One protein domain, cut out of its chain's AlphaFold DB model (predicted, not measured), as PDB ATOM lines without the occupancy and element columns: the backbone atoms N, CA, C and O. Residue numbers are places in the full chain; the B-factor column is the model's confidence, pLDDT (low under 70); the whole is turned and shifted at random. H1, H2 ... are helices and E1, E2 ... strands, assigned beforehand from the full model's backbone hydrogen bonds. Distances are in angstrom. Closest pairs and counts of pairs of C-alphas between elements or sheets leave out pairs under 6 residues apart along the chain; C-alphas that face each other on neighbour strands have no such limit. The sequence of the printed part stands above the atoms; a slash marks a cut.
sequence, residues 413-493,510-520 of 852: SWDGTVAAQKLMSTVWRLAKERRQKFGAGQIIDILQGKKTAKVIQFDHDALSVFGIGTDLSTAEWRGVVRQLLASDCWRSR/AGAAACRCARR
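What this domain is: This is residues 413 to 493 and 510 to 520 of the 852 residues of the protein "ATP-dependent DNA helicase RecQ" of Streptomyces sp. 25 (UniProt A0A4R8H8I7). A long helix, H1, crosses two shorter helices, H2 and H4, with a small two-strand ribbon, E1 and E2, towards one end of the longest axis and the short helix H3 towards the other. H4 packs on E2, and H3 packs on H2. The printed part has 92 residues, with two named strands and four named helices in the order E1, H1, H2, H3, H4, E2; the sheet E1 - E2 is antiparallel and the class is mostly helix. The whole is compact, with a radius of gyration of the C-alphas of 12.8 A and spans of 36 by 28 by 19 A.

How they stand to each other: E1, residues 413 to 415, and E2, residues 516 to 519, are antiparallel neighbours; N 414 and O 517, 2.9 A apart, are within hydrogen-bond range. H1, residues 417 to 432, touches H2, residues 440 to 447, with residues 422 to 427 alone, about perpendicular at 78 degrees; the closest C-alphas, of Thr 426 and Ile 443, are 6.9 A apart. H2 touches H3, residues 453 to 457, the closest C-alphas being those of Ile 446 and Val 455, 6.9 A. H4, residues 474 to 485, touches H2 at a steep tilt of 60 degrees, opposite ways; the closest C-alphas, of Ile 444 and Trp 477, are 6.6 A apart. H4 touches H1 with residues 480 to 484 alone, about perpendicular at 80 degrees; the closest C-alphas, of Ala 420 and Val 480, are 7.0 A apart. The closest C-alphas of H4 and E2, those of Val 480 and Cys 517, are 6.7 A apart. H1 and H3 are apart. Every O i to N i+4 pair is within hydrogen-bond range in H1, H2 and H3, and 7 of 8 are in H4.

Where its parts are: E1 begins at C-alpha 413, (24.624, -31.752, -49.677). H1 measures 21.8 A, H2 10.5 A and H4 16.5 A from first to last C-alpha. E2 ends at C-alpha 519, (25.813, -28.121, -45.352).

The domain as a whole: The C-alphas farthest apart, of Ala 453 and Ala 512, are 37.2 A apart. Residues 494 to 509 are not printed, and C-alphas 493 and 510 are 19.7 A apart across this cut. The link from H3 to H4 is long, with 16 residues. The pLDDT is under 70 in residues 486 to 493 and 510 to 520.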
ATOM      1  N   SER A 413      23.515 -31.905 -48.730       74.81
ATOM      2  CA  SER A 413      24.624 -31.752 -49.677       74.81
ATOM      3  C   SER A 413      24.361 -30.588 -50.638       74.81
ATOM      4  O   SER A 413      23.272 -30.498 -51.203       74.81
ATOM      5  N   TRP A 414      25.359 -29.738 -50.876       82.25
ATOM      6  CA  TRP A 414      25.301 -28.628 -51.838       82.25
ATOM      7  C   TRP A 414      26.565 -28.591 -52.701       82.25
ATOM      8  O   TRP A 414      27.588 -29.170 -52.329       82.25
ATOM      9  N   ASP A 415      26.526 -27.922 -53.855       80.75
ATOM     10  CA  ASP A 415      27.725 -27.755 -54.681       80.75
ATOM     11  C   ASP A 415      28.624 -26.634 -54.135       80.75
ATOM     12  O   ASP A 415      28.391 -25.444 -54.349       80.75
ATOM     13  N   GLY A 416      29.681 -27.032 -53.427       82.44
ATOM     14  CA  GLY A 416      30.689 -26.137 -52.877       82.44
ATOM     15  C   GLY A 416      31.823 -25.794 -53.843       82.44
ATOM     16  O   GLY A 416      32.778 -25.150 -53.410       82.44
ATOM     17  N   THR A 417      31.762 -26.180 -55.127       83.75
ATOM     18  CA  THR A 417      32.837 -25.945 -56.116       83.75
ATOM     19  C   THR A 417      33.271 -24.483 -56.170       83.75
ATOM     20  O   THR A 417      34.465 -24.190 -56.099       83.75
ATOM     21  N   VAL A 418      32.318 -23.547 -56.189       88.12
ATOM     22  CA  VAL A 418      32.613 -22.104 -56.190       88.12
ATOM     23  C   VAL A 418      33.300 -21.673 -54.887       88.12
ATOM     24  O   VAL A 418      34.271 -20.919 -54.918       88.12
ATOM     25  N   ALA A 419      32.872 -22.184 -53.728       87.44
ATOM     26  CA  ALA A 419      33.520 -21.883 -52.449       87.44
ATOM     27  C   ALA A 419      34.937 -22.479 -52.355       87.44
ATOM     28  O   ALA A 419      35.854 -21.828 -51.844       87.44
ATOM     29  N   ALA A 420      35.153 -23.670 -52.918       86.31
ATOM     30  CA  ALA A 420      36.474 -24.269 -53.062       86.31
ATOM     31  C   ALA A 420      37.383 -23.429 -53.973       86.31
ATOM     32  O   ALA A 420      38.520 -23.139 -53.601       86.31
ATOM     33  N   GLN A 421      36.876 -22.955 -55.114       87.81
ATOM     34  CA  GLN A 421      37.601 -22.066 -56.025       87.81
ATOM     35  C   GLN A 421      37.952 -20.721 -55.367       87.81
ATOM     36  O   GLN A 421      39.103 -20.289 -55.472       87.81
ATOM     37  N   LYS A 422      37.025 -20.096 -54.622       90.81
ATOM     38  CA  LYS A 422      37.282 -18.893 -53.800       90.81
ATOM     39  C   LYS A 422      38.430 -19.130 -52.802       90.81
ATOM     40  O   LYS A 422      39.386 -18.350 -52.753       90.81
ATOM     41  N   LEU A 423      38.390 -20.235 -52.048       89.06
ATOM     42  CA  LEU A 423      39.425 -20.595 -51.068       89.06
ATOM     43  C   LEU A 423      40.786 -20.873 -51.728       89.06
ATOM     44  O   LEU A 423      41.801 -20.302 -51.322       89.06
ATOM     45  N   MET A 424      40.821 -21.725 -52.756       85.00
ATOM     46  CA  MET A 424      42.051 -22.111 -53.458       85.00
ATOM     47  C   MET A 424      42.704 -20.917 -54.158       85.00
ATOM     48  O   MET A 424      43.922 -20.759 -54.078       85.00
ATOM     49  N   SER A 425      41.907 -20.032 -54.762       88.31
ATOM     50  CA  SER A 425      42.398 -18.783 -55.356       88.31
ATOM     51  C   SER A 425      43.017 -17.868 -54.299       88.31
ATOM     52  O   SER A 425      44.087 -17.308 -54.528       88.31
ATOM     53  N   THR A 426      42.414 -17.774 -53.110       89.12
ATOM     54  CA  THR A 426      42.968 -16.987 -51.994       89.12
ATOM     55  C   THR A 426      44.322 -17.530 -51.532       89.12
ATOM     56  O   THR A 426      45.282 -16.770 -51.395       89.12
ATOM     57  N   VAL A 427      44.444 -18.853 -51.372       86.94
ATOM     58  CA  VAL A 427      45.717 -19.518 -51.035       86.94
ATOM     59  C   VAL A 427      46.778 -19.300 -52.122       86.94
ATOM     60  O   VAL A 427      47.927 -18.989 -51.804       86.94
ATOM     61  N   TRP A 428      46.406 -19.420 -53.400       87.88
ATOM     62  CA  TRP A 428      47.319 -19.223 -54.529       87.88
ATOM     63  C   TRP A 428      47.815 -17.779 -54.638       87.88
ATOM     64  O   TRP A 428      49.017 -17.573 -54.806       87.88
ATOM     65  N   ARG A 429      46.938 -16.774 -54.483       86.31
ATOM     66  CA  ARG A 429      47.336 -15.354 -54.524       86.31
ATOM     67  C   ARG A 429      48.287 -15.003 -53.384       86.31
ATOM     68  O   ARG A 429      49.355 -14.452 -53.639       86.31
ATOM     69  N   LEU A 430      47.986 -15.421 -52.151       85.38
ATOM     70  CA  LEU A 430      48.893 -15.244 -51.008       85.38
ATOM     71  C   LEU A 430      50.280 -15.862 -51.273       85.38
ATOM     72  O   LEU A 430      51.302 -15.219 -51.019       85.38
ATOM     73  N   ALA A 431      50.325 -17.064 -51.855       82.62
ATOM     74  CA  ALA A 431      51.570 -17.759 -52.172       82.62
ATOM     75  C   ALA A 431      52.341 -17.161 -53.369       82.62
ATOM     76  O   ALA A 431      53.572 -17.163 -53.351       82.62
ATOM     77  N   LYS A 432      51.655 -16.655 -54.403       84.31
ATOM     78  CA  LYS A 432      52.271 -16.162 -55.650       84.31
ATOM     79  C   LYS A 432      52.556 -14.658 -55.626       84.31
ATOM     80  O   LYS A 432      53.670 -14.253 -55.943       84.31
ATOM     81  N   GLU A 433      51.568 -13.848 -55.255       84.56
ATOM     82  CA  GLU A 433      51.614 -12.377 -55.308       84.56
ATOM     83  C   GLU A 433      52.299 -11.780 -54.075       84.56
ATOM     84  O   GLU A 433      52.998 -10.776 -54.180       84.56
ATOM     85  N   ARG A 434      52.126 -12.407 -52.901       79.88
ATOM     86  CA  ARG A 434      52.712 -11.939 -51.631       79.88
ATOM     87  C   ARG A 434      53.838 -12.830 -51.087       79.88
ATOM     88  O   ARG A 434      54.536 -12.411 -50.171       79.88
ATOM     89  N   ARG A 435      54.038 -14.041 -51.631       81.00
ATOM     90  CA  ARG A 435      54.968 -15.083 -51.118       81.00
ATOM     91  C   ARG A 435      54.747 -15.460 -49.644       81.00
ATOM     92  O   ARG A 435      55.662 -15.928 -48.969       81.00
ATOM     93  N   GLN A 436      53.530 -15.276 -49.144       80.19
ATOM     94  CA  GLN A 436      53.152 -15.520 -47.754       80.19
ATOM     95  C   GLN A 436      52.340 -16.819 -47.613       80.19
ATOM     96  O   GLN A 436      51.776 -17.339 -48.575       80.19
ATOM     97  N   LYS A 437      52.267 -17.347 -46.385       79.25
ATOM     98  CA  LYS A 437      51.439 -18.502 -46.011       79.25
ATOM     99  C   LYS A 437      50.773 -18.217 -44.666       79.25
ATOM    100  O   LYS A 437      51.456 -17.796 -43.736       79.25
ATOM    101  N   PHE A 438      49.475 -18.487 -44.548       80.12
ATOM    102  CA  PHE A 438      48.714 -18.282 -43.312       80.12
ATOM    103  C   PHE A 438      47.789 -19.463 -43.023       80.12
ATOM    104  O   PHE A 438      47.397 -20.198 -43.926       80.12
ATOM    105  N   GLY A 439      47.433 -19.634 -41.750       75.25
ATOM    106  CA  GLY A 439      46.436 -20.618 -41.335       75.25
ATOM    107  C   GLY A 439      45.016 -20.213 -41.739       75.25
ATOM    108  O   GLY A 439      44.718 -19.030 -41.922       75.25
ATOM    109  N   ALA A 440      44.123 -21.202 -41.806       78.62
ATOM    110  CA  ALA A 440      42.748 -21.063 -42.291       78.62
ATOM    111  C   ALA A 440      41.964 -19.872 -41.715       78.62
ATOM    112  O   ALA A 440      41.210 -19.250 -42.451       78.62
ATOM    113  N   GLY A 441      42.151 -19.518 -40.437       82.50
ATOM    114  CA  GLY A 441      41.460 -18.375 -39.827       82.50
ATOM    115  C   GLY A 441      41.646 -17.071 -40.612       82.50
ATOM    116  O   GLY A 441      40.663 -16.425 -40.950       82.50
ATOM    117  N   GLN A 442      42.884 -16.749 -40.996       83.81
ATOM    118  CA  GLN A 442      43.182 -15.524 -41.744       83.81
ATOM    119  C   GLN A 442      42.711 -15.608 -43.202       83.81
ATOM    120  O   GLN A 442      42.247 -14.612 -43.742       83.81
ATOM    121  N   ILE A 443      42.748 -16.792 -43.823       87.12
ATOM    122  CA  ILE A 443      42.190 -17.012 -45.171       87.12
ATOM    123  C   ILE A 443      40.671 -16.755 -45.168       87.12
ATOM    124  O   ILE A 443      40.150 -16.112 -46.076       87.12
ATOM    125  N   ILE A 444      39.969 -17.202 -44.122       88.19
ATOM    126  CA  ILE A 444      38.532 -16.959 -43.943       88.19
ATOM    127  C   ILE A 444      38.256 -15.479 -43.649       88.19
ATOM    128  O   ILE A 444      37.300 -14.929 -44.188       88.19
ATOM    129  N   ASP A 445      39.084 -14.808 -42.845       88.88
ATOM    130  CA  ASP A 445      38.903 -13.377 -42.577       88.88
ATOM    131  C   ASP A 445      39.115 -12.510 -43.839       88.88
ATOM    132  O   ASP A 445      38.372 -11.549 -44.033       88.88
ATOM    133  N   ILE A 446      40.035 -12.892 -44.738       90.62
ATOM    134  CA  ILE A 446      40.205 -12.271 -46.069       90.62
ATOM    135  C   ILE A 446      38.952 -12.484 -46.925       90.62
ATOM    136  O   ILE A 446      38.361 -11.515 -47.403       90.62
ATOM    137  N   LEU A 447      38.506 -13.736 -47.076       91.62
ATOM    138  CA  LEU A 447      37.308 -14.078 -47.851       91.62
ATOM    139  C   LEU A 447      36.066 -13.323 -47.362       91.62
ATOM    140  O   LEU A 447      35.277 -12.853 -48.172       91.62
ATOM    141  N   GLN A 448      35.913 -13.154 -46.049       92.19
ATOM    142  CA  GLN A 448      34.787 -12.435 -45.448       92.19
ATOM    143  C   GLN A 448      34.967 -10.907 -45.380       92.19
ATOM    144  O   GLN A 448      34.141 -10.237 -44.765       92.19
ATOM    145  N   GLY A 449      36.029 -10.338 -45.962       89.88
ATOM    146  CA  GLY A 449      36.225  -8.883 -46.016       89.88
ATOM    147  C   GLY A 449      36.542  -8.233 -44.661       89.88
ATOM    148  O   GLY A 449      36.336  -7.034 -44.473       89.88
ATOM    149  N   LYS A 450      37.029  -9.000 -43.678       90.56
ATOM    150  CA  LYS A 450      37.283  -8.494 -42.323       90.56
ATOM    151  C   LYS A 450      38.640  -7.806 -42.239       90.56
ATOM    152  O   LYS A 450      39.682  -8.463 -42.211       90.56
ATOM    153  N   LYS A 451      38.625  -6.482 -42.070       88.19
ATOM    154  CA  LYS A 451      39.810  -5.652 -41.793       88.19
ATOM    155  C   LYS A 451      40.357  -5.867 -40.369       88.19
ATOM    156  O   LYS A 451      40.314  -4.986 -39.518       88.19
ATOM    157  N   THR A 452      40.856  -7.073 -40.089       90.06
ATOM    158  CA  THR A 452      41.598  -7.366 -38.852       90.06
ATOM    159  C   THR A 452      42.984  -6.719 -38.896       90.06
ATOM    160  O   THR A 452      43.546  -6.521 -39.975       90.06
ATOM    161  N   ALA A 453      43.599  -6.472 -37.735       85.44
ATOM    162  CA  ALA A 453      44.947  -5.895 -37.665       85.44
ATOM    163  C   ALA A 453      45.996  -6.681 -38.483       85.44
ATOM    164  O   ALA A 453      46.898  -6.076 -39.048       85.44
ATOM    165  N   LYS A 454      45.855  -8.013 -38.610       82.94
ATOM    166  CA  LYS A 454      46.735  -8.842 -39.455       82.94
ATOM    167  C   LYS A 454      46.451  -8.709 -40.951       82.94
ATOM    168  O   LYS A 454      47.389  -8.752 -41.733       82.94
ATOM    169  N   VAL A 455      45.185  -8.572 -41.345       86.12
ATOM    170  CA  VAL A 455      44.795  -8.347 -42.749       86.12
ATOM    171  C   VAL A 455      45.366  -7.017 -43.244       86.12
ATOM    172  O   VAL A 455      45.970  -6.981 -44.311       86.12
ATOM    173  N   ILE A 456      45.258  -5.965 -42.425       88.88
ATOM    174  CA  ILE A 456      45.826  -4.641 -42.715       88.88
ATOM    175  C   ILE A 456      47.366  -4.697 -42.713       88.88
ATOM    176  O   ILE A 456      47.997  -4.211 -43.639       88.88
ATOM    177  N   GLN A 457      47.992  -5.351 -41.721       87.25
ATOM    178  CA  GLN A 457      49.459  -5.454 -41.596       87.25
ATOM    179  C   GLN A 457      50.171  -6.087 -42.812       87.25
ATOM    180  O   GLN A 457      51.380  -5.906 -42.965       87.25
ATOM    181  N   PHE A 458      49.464  -6.863 -43.636       84.75
ATOM    182  CA  PHE A 458      50.031  -7.569 -44.789       84.75
ATOM    183  C   PHE A 458      49.383  -7.174 -46.132       84.75
ATOM    184  O   PHE A 458      49.543  -7.904 -47.118       84.75
ATOM    185  N   ASP A 459      48.655  -6.052 -46.173       86.38
ATOM    186  CA  ASP A 459      47.988  -5.512 -47.369       86.38
ATOM    187  C   ASP A 459      47.093  -6.554 -48.070       86.38
ATOM    188  O   ASP A 459      47.154  -6.757 -49.294       86.38
ATOM    189  N   HIS A 460      46.313  -7.292 -47.268       87.44
ATOM    190  CA  HIS A 460      45.420  -8.357 -47.737       87.44
ATOM    191  C   HIS A 460      44.049  -7.854 -48.180       87.44
ATOM    192  O   HIS A 460      43.381  -8.547 -48.945       87.44
ATOM    193  N   ASP A 461      43.638  -6.665 -47.744       86.88
ATOM    194  CA  ASP A 461      42.424  -6.000 -48.223       86.88
ATOM    195  C   ASP A 461      42.588  -5.375 -49.619       86.88
ATOM    196  O   ASP A 461      41.595  -5.111 -50.290       86.88
ATOM    197  N   ALA A 462      43.828  -5.249 -50.104       87.06
ATOM    198  CA  ALA A 462      44.159  -4.910 -51.490       87.06
ATOM    199  C   ALA A 462      44.184  -6.124 -52.451       87.06
ATOM    200  O   ALA A 462      44.533  -5.977 -53.622       87.06
ATOM    201  N   LEU A 463      43.867  -7.341 -51.987       87.69
ATOM    202  CA  LEU A 463      43.791  -8.530 -52.847       87.69
ATOM    203  C   LEU A 463      42.410  -8.628 -53.509       87.69
ATOM    204  O   LEU A 463      41.394  -8.520 -52.831       87.69
ATOM    205  N   SER A 464      42.342  -8.999 -54.794       89.88
ATOM    206  CA  SER A 464      41.066  -9.174 -55.528       89.88
ATOM    207  C   SER A 464      40.196 -10.362 -55.055       89.88
ATOM    208  O   SER A 464      39.252 -10.759 -55.735       89.88
ATOM    209  N   VAL A 465      40.575 -10.999 -53.946       89.88
ATOM    210  CA  VAL A 465      39.857 -12.082 -53.256       89.88
ATOM    211  C   VAL A 465      39.358 -11.647 -51.873       89.88
ATOM    212  O   VAL A 465      38.765 -12.438 -51.144       89.88
ATOM    213  N   PHE A 466      39.599 -10.392 -51.491       91.62
ATOM    214  CA  PHE A 466      39.057  -9.816 -50.275       91.62
ATOM    215  C   PHE A 466      37.545  -9.610 -50.423       91.62
ATOM    216  O   PHE A 466      37.082  -9.069 -51.423       91.62
ATOM    217  N   GLY A 467      36.762 -10.078 -49.453       90.00
ATOM    218  CA  GLY A 467      35.303  -9.905 -49.442       90.00
ATOM    219  C   GLY A 467      34.499 -10.765 -50.432       90.00
ATOM    220  O   GLY A 467      33.275 -10.758 -50.355       90.00
ATOM    221  N   ILE A 468      35.130 -11.560 -51.311       92.38
ATOM    222  CA  ILE A 468      34.405 -12.401 -52.296       92.38
ATOM    223  C   ILE A 468      33.626 -13.569 -51.663       92.38
ATOM    224  O   ILE A 468      32.921 -14.296 -52.361       92.38
ATOM    225  N   GLY A 469      33.818 -13.806 -50.364       89.69
ATOM    226  CA  GLY A 469      33.276 -14.908 -49.574       89.69
ATOM    227  C   GLY A 469      32.273 -14.480 -48.496       89.69
ATOM    228  O   GLY A 469      32.125 -15.180 -47.493       89.69
ATOM    229  N   THR A 470      31.637 -13.316 -48.636       89.75
ATOM    230  CA  THR A 470      30.606 -12.806 -47.708       89.75
ATOM    231  C   THR A 470      29.300 -13.614 -47.725       89.75
ATOM    232  O   THR A 470      28.520 -13.530 -46.781       89.75
ATOM    233  N   ASP A 471      29.105 -14.456 -48.741       88.75
ATOM    234  CA  ASP A 471      27.997 -15.400 -48.925       88.75
ATOM    235  C   ASP A 471      27.943 -16.537 -47.887       88.75
ATOM    236  O   ASP A 471      26.890 -17.149 -47.699       88.75
ATOM    237  N   LEU A 472      29.048 -16.817 -47.186       87.69
ATOM    238  CA  LEU A 472      29.128 -17.872 -46.172       87.69
ATOM    239  C   LEU A 472      29.563 -17.329 -44.807       87.69
ATOM    240  O   LEU A 472      30.479 -16.509 -44.688       87.69
ATOM    241  N   SER A 473      28.954 -17.851 -43.740       88.06
ATOM    242  CA  SER A 473      29.360 -17.545 -42.365       88.06
ATOM    243  C   SER A 473      30.752 -18.101 -42.029       88.06
ATOM    244  O   SER A 473      31.266 -19.021 -42.666       88.06
ATOM    245  N   THR A 474      31.366 -17.603 -40.946       84.50
ATOM    246  CA  THR A 474      32.676 -18.104 -40.484       84.50
ATOM    247  C   THR A 474      32.610 -19.587 -40.078       84.50
ATOM    248  O   THR A 474      33.631 -20.271 -40.076       84.50
ATOM    249  N   ALA A 475      31.421 -20.101 -39.741       80.31
ATOM    250  CA  ALA A 475      31.191 -21.514 -39.454       80.31
ATOM    251  C   ALA A 475      31.093 -22.358 -40.738       80.31
ATOM    252  O   ALA A 475      31.759 -23.388 -40.827       80.31
ATOM    253  N   GLU A 476      30.344 -21.897 -41.747       84.94
ATOM    254  CA  GLU A 476      30.251 -22.551 -43.064       84.94
ATOM    255  C   GLU A 476      31.625 -22.604 -43.755       84.94
ATOM    256  O   GLU A 476      32.050 -23.675 -44.187       84.94
ATOM    257  N   TRP A 477      32.400 -21.512 -43.730       87.50
ATOM    258  CA  TRP A 477      33.783 -21.502 -44.230       87.50
ATOM    259  C   TRP A 477      34.712 -22.492 -43.505       87.50
ATOM    260  O   TRP A 477      35.546 -23.139 -44.138       87.50
ATOM    261  N   ARG A 478      34.562 -22.666 -42.183       81.88
ATOM    262  CA  ARG A 478      35.282 -23.708 -41.419       81.88
ATOM    263  C   ARG A 478      34.792 -25.128 -41.740       81.88
ATOM    264  O   ARG A 478      35.495 -26.083 -41.419       81.88
ATOM    265  N   GLY A 479      33.611 -25.285 -42.340       79.25
ATOM    266  CA  GLY A 479      33.152 -26.519 -42.985       79.25
ATOM    267  C   GLY A 479      33.913 -26.777 -44.281       79.25
ATOM    268  O   GLY A 479      34.659 -27.749 -44.352       79.25
ATOM    269  N   VAL A 480      33.821 -25.846 -45.238       83.44
ATOM    270  CA  VAL A 480      34.484 -25.928 -46.556       83.44
ATOM    271  C   VAL A 480      35.984 -26.223 -46.426       83.44
ATOM    272  O   VAL A 480      36.495 -27.125 -47.084       83.44
ATOM    273  N   VAL A 481      36.698 -25.542 -45.517       80.75
ATOM    274  CA  VAL A 481      38.130 -25.809 -45.267       80.75
ATOM    275  C   VAL A 481      38.394 -27.246 -44.790       80.75
ATOM    276  O   VAL A 481      39.366 -27.852 -45.231       80.75
ATOM    277  N   ARG A 482      37.561 -27.802 -43.897       76.31
ATOM    278  CA  ARG A 482      37.736 -29.179 -43.394       76.31
ATOM    279  C   ARG A 482      37.391 -30.220 -44.455       76.31
ATOM    280  O   ARG A 482      38.128 -31.186 -44.593       76.31
ATOM    281  N   GLN A 483      36.330 -29.996 -45.227       77.38
ATOM    282  CA  GLN A 483      35.908 -30.892 -46.309       77.38
ATOM    283  C   GLN A 483      36.937 -30.936 -47.441       77.38
ATOM    284  O   GLN A 483      37.249 -32.014 -47.937       77.38
ATOM    285  N   LEU A 484      37.561 -29.802 -47.774       77.31
ATOM    286  CA  LEU A 484      38.689 -29.778 -48.705       77.31
ATOM    287  C   LEU A 484      39.920 -30.488 -48.126       77.31
ATOM    288  O   LEU A 484      40.505 -31.307 -48.820       77.31
ATOM    289  N   LEU A 485      40.261 -30.269 -46.852       70.44
ATOM    290  CA  LEU A 485      41.338 -31.008 -46.166       70.44
ATOM    291  C   LEU A 485      41.109 -32.528 -46.070       70.44
ATOM    292  O   LEU A 485      42.087 -33.256 -45.918       70.44
ATOM    293  N   ALA A 486      39.855 -32.983 -46.134       65.56
ATOM    294  CA  ALA A 486      39.458 -34.391 -46.193       65.56
ATOM    295  C   ALA A 486      39.344 -34.935 -47.634       65.56
ATOM    296  O   ALA A 486      39.153 -36.132 -47.825       65.56
ATOM    297  N   SER A 487      39.435 -34.070 -48.649       65.00
ATOM    298  CA  SER A 487      39.282 -34.423 -50.063       65.00
ATOM    299  C   SER A 487      40.634 -34.518 -50.770       65.00
ATOM    300  O   SER A 487      41.486 -33.639 -50.634       65.00
ATOM    301  N   ASP A 488      40.786 -35.487 -51.678       51.00
ATOM    302  CA  ASP A 488      41.966 -35.627 -52.556       51.00
ATOM    303  C   ASP A 488      42.293 -34.375 -53.400       51.00
ATOM    304  O   ASP A 488      43.402 -34.215 -53.918       51.00
ATOM    305  N   CYS A 489      41.343 -33.444 -53.504       40.34
ATOM    306  CA  CYS A 489      41.507 -32.140 -54.137       40.34
ATOM    307  C   CYS A 489      42.452 -31.182 -53.383       40.34
ATOM    308  O   CYS A 489      42.768 -30.122 -53.922       40.34
ATOM    309  N   TRP A 490      42.917 -31.521 -52.173       41.34
ATOM    310  CA  TRP A 490      43.775 -30.654 -51.350       41.34
ATOM    311  C   TRP A 490      45.054 -31.342 -50.834       41.34
ATOM    312  O   TRP A 490      45.636 -30.910 -49.838       41.34
ATOM    313  N   ARG A 491      45.549 -32.383 -51.529       39.12
ATOM    314  CA  ARG A 491      46.846 -33.014 -51.210       39.12
ATOM    315  C   ARG A 491      48.024 -32.047 -51.371       39.12
ATOM    316  O   ARG A 491      48.598 -31.908 -52.453       39.12
ATOM    317  N   SER A 492      48.479 -31.470 -50.264       30.53
ATOM    318  CA  SER A 492      49.796 -30.840 -50.173       30.53
ATOM    319  C   SER A 492      50.899 -31.907 -50.156       30.53
ATOM    320  O   SER A 492      51.244 -32.428 -49.096       30.53
ATOM    321  N   ARG A 493      51.479 -32.233 -51.320       27.22
ATOM    322  CA  ARG A 493      52.763 -32.961 -51.359       27.22
ATOM    323  C   ARG A 493      53.879 -32.070 -50.778       27.22
ATOM    324  O   ARG A 493      53.806 -30.845 -50.859       27.22
ATOM    325  N   ALA A 510      39.673 -26.000 -62.366       47.16
ATOM    326  CA  ALA A 510      39.167 -25.832 -63.732       47.16
ATOM    327  C   ALA A 510      37.649 -26.092 -63.892       47.16
ATOM    328  O   ALA A 510      37.168 -26.176 -65.017       47.16
ATOM    329  N   GLY A 511      36.893 -26.290 -62.803       46.88
ATOM    330  CA  GLY A 511      35.450 -26.590 -62.838       46.88
ATOM    331  C   GLY A 511      35.069 -27.991 -63.348       46.88
ATOM    332  O   GLY A 511      33.901 -28.359 -63.310       46.88
ATOM    333  N   ALA A 512      36.036 -28.812 -63.761       39.78
ATOM    334  CA  ALA A 512      35.840 -30.141 -64.350       39.78
ATOM    335  C   ALA A 512      35.563 -31.266 -63.323       39.78
ATOM    336  O   ALA A 512      35.681 -32.449 -63.647       39.78
ATOM    337  N   ALA A 513      35.263 -30.919 -62.069       49.56
ATOM    338  CA  ALA A 513      34.847 -31.846 -61.017       49.56
ATOM    339  C   ALA A 513      34.044 -31.088 -59.948       49.56
ATOM    340  O   ALA A 513      34.537 -30.101 -59.401       49.56
ATOM    341  N   ALA A 514      32.833 -31.562 -59.639       54.50
ATOM    342  CA  ALA A 514      31.954 -30.933 -58.655       54.50
ATOM    343  C   ALA A 514      32.354 -31.306 -57.214       54.50
ATOM    344  O   ALA A 514      32.312 -32.474 -56.819       54.50
ATOM    345  N   CYS A 515      32.703 -30.308 -56.407       61.44
ATOM    346  CA  CYS A 515      33.012 -30.451 -54.990       61.44
ATOM    347  C   CYS A 515      31.724 -30.384 -54.153       61.44
ATOM    348  O   CYS A 515      31.374 -29.336 -53.606       61.44
ATOM    349  N   ARG A 516      31.009 -31.513 -54.035       67.56
ATOM    350  CA  ARG A 516      29.855 -31.618 -53.125       67.56
ATOM    351  C   ARG A 516      30.320 -31.380 -51.685       67.56
ATOM    352  O   ARG A 516      31.106 -32.157 -51.150       67.56
ATOM    353  N   CYS A 517      29.829 -30.316 -51.063       65.62
ATOM    354  CA  CYS A 517      30.093 -29.975 -49.670       65.62
ATOM    355  C   CYS A 517      28.893 -30.353 -48.794       65.62
ATOM    356  O   CYS A 517      27.740 -30.277 -49.221       65.62
ATOM    357  N   ALA A 518      29.149 -30.716 -47.538       63.00
ATOM    358  CA  ALA A 518      28.096 -30.936 -46.554       63.00
ATOM    359  C   ALA A 518      27.688 -29.594 -45.935       63.00
ATOM    360  O   ALA A 518      28.475 -28.981 -45.201       63.00
ATOM    361  N   ARG A 519      26.450 -29.150 -46.172       62.81
ATOM    362  CA  ARG A 519      25.813 -28.121 -45.352       62.81
ATOM    363  C   ARG A 519      25.231 -28.823 -44.130       62.81
ATOM    364  O   ARG A 519      24.355 -29.676 -44.234       62.81
ATOM    365  N   ARG A 520      25.747 -28.499 -42.943       57.59
ATOM    366  CA  ARG A 520      25.098 -28.948 -41.705       57.59
ATOM    367  C   ARG A 520      23.821 -28.116 -41.514       57.59
ATOM    368  O   ARG A 520      23.911 -26.893 -41.664       57.59
TER     369      ARG A 520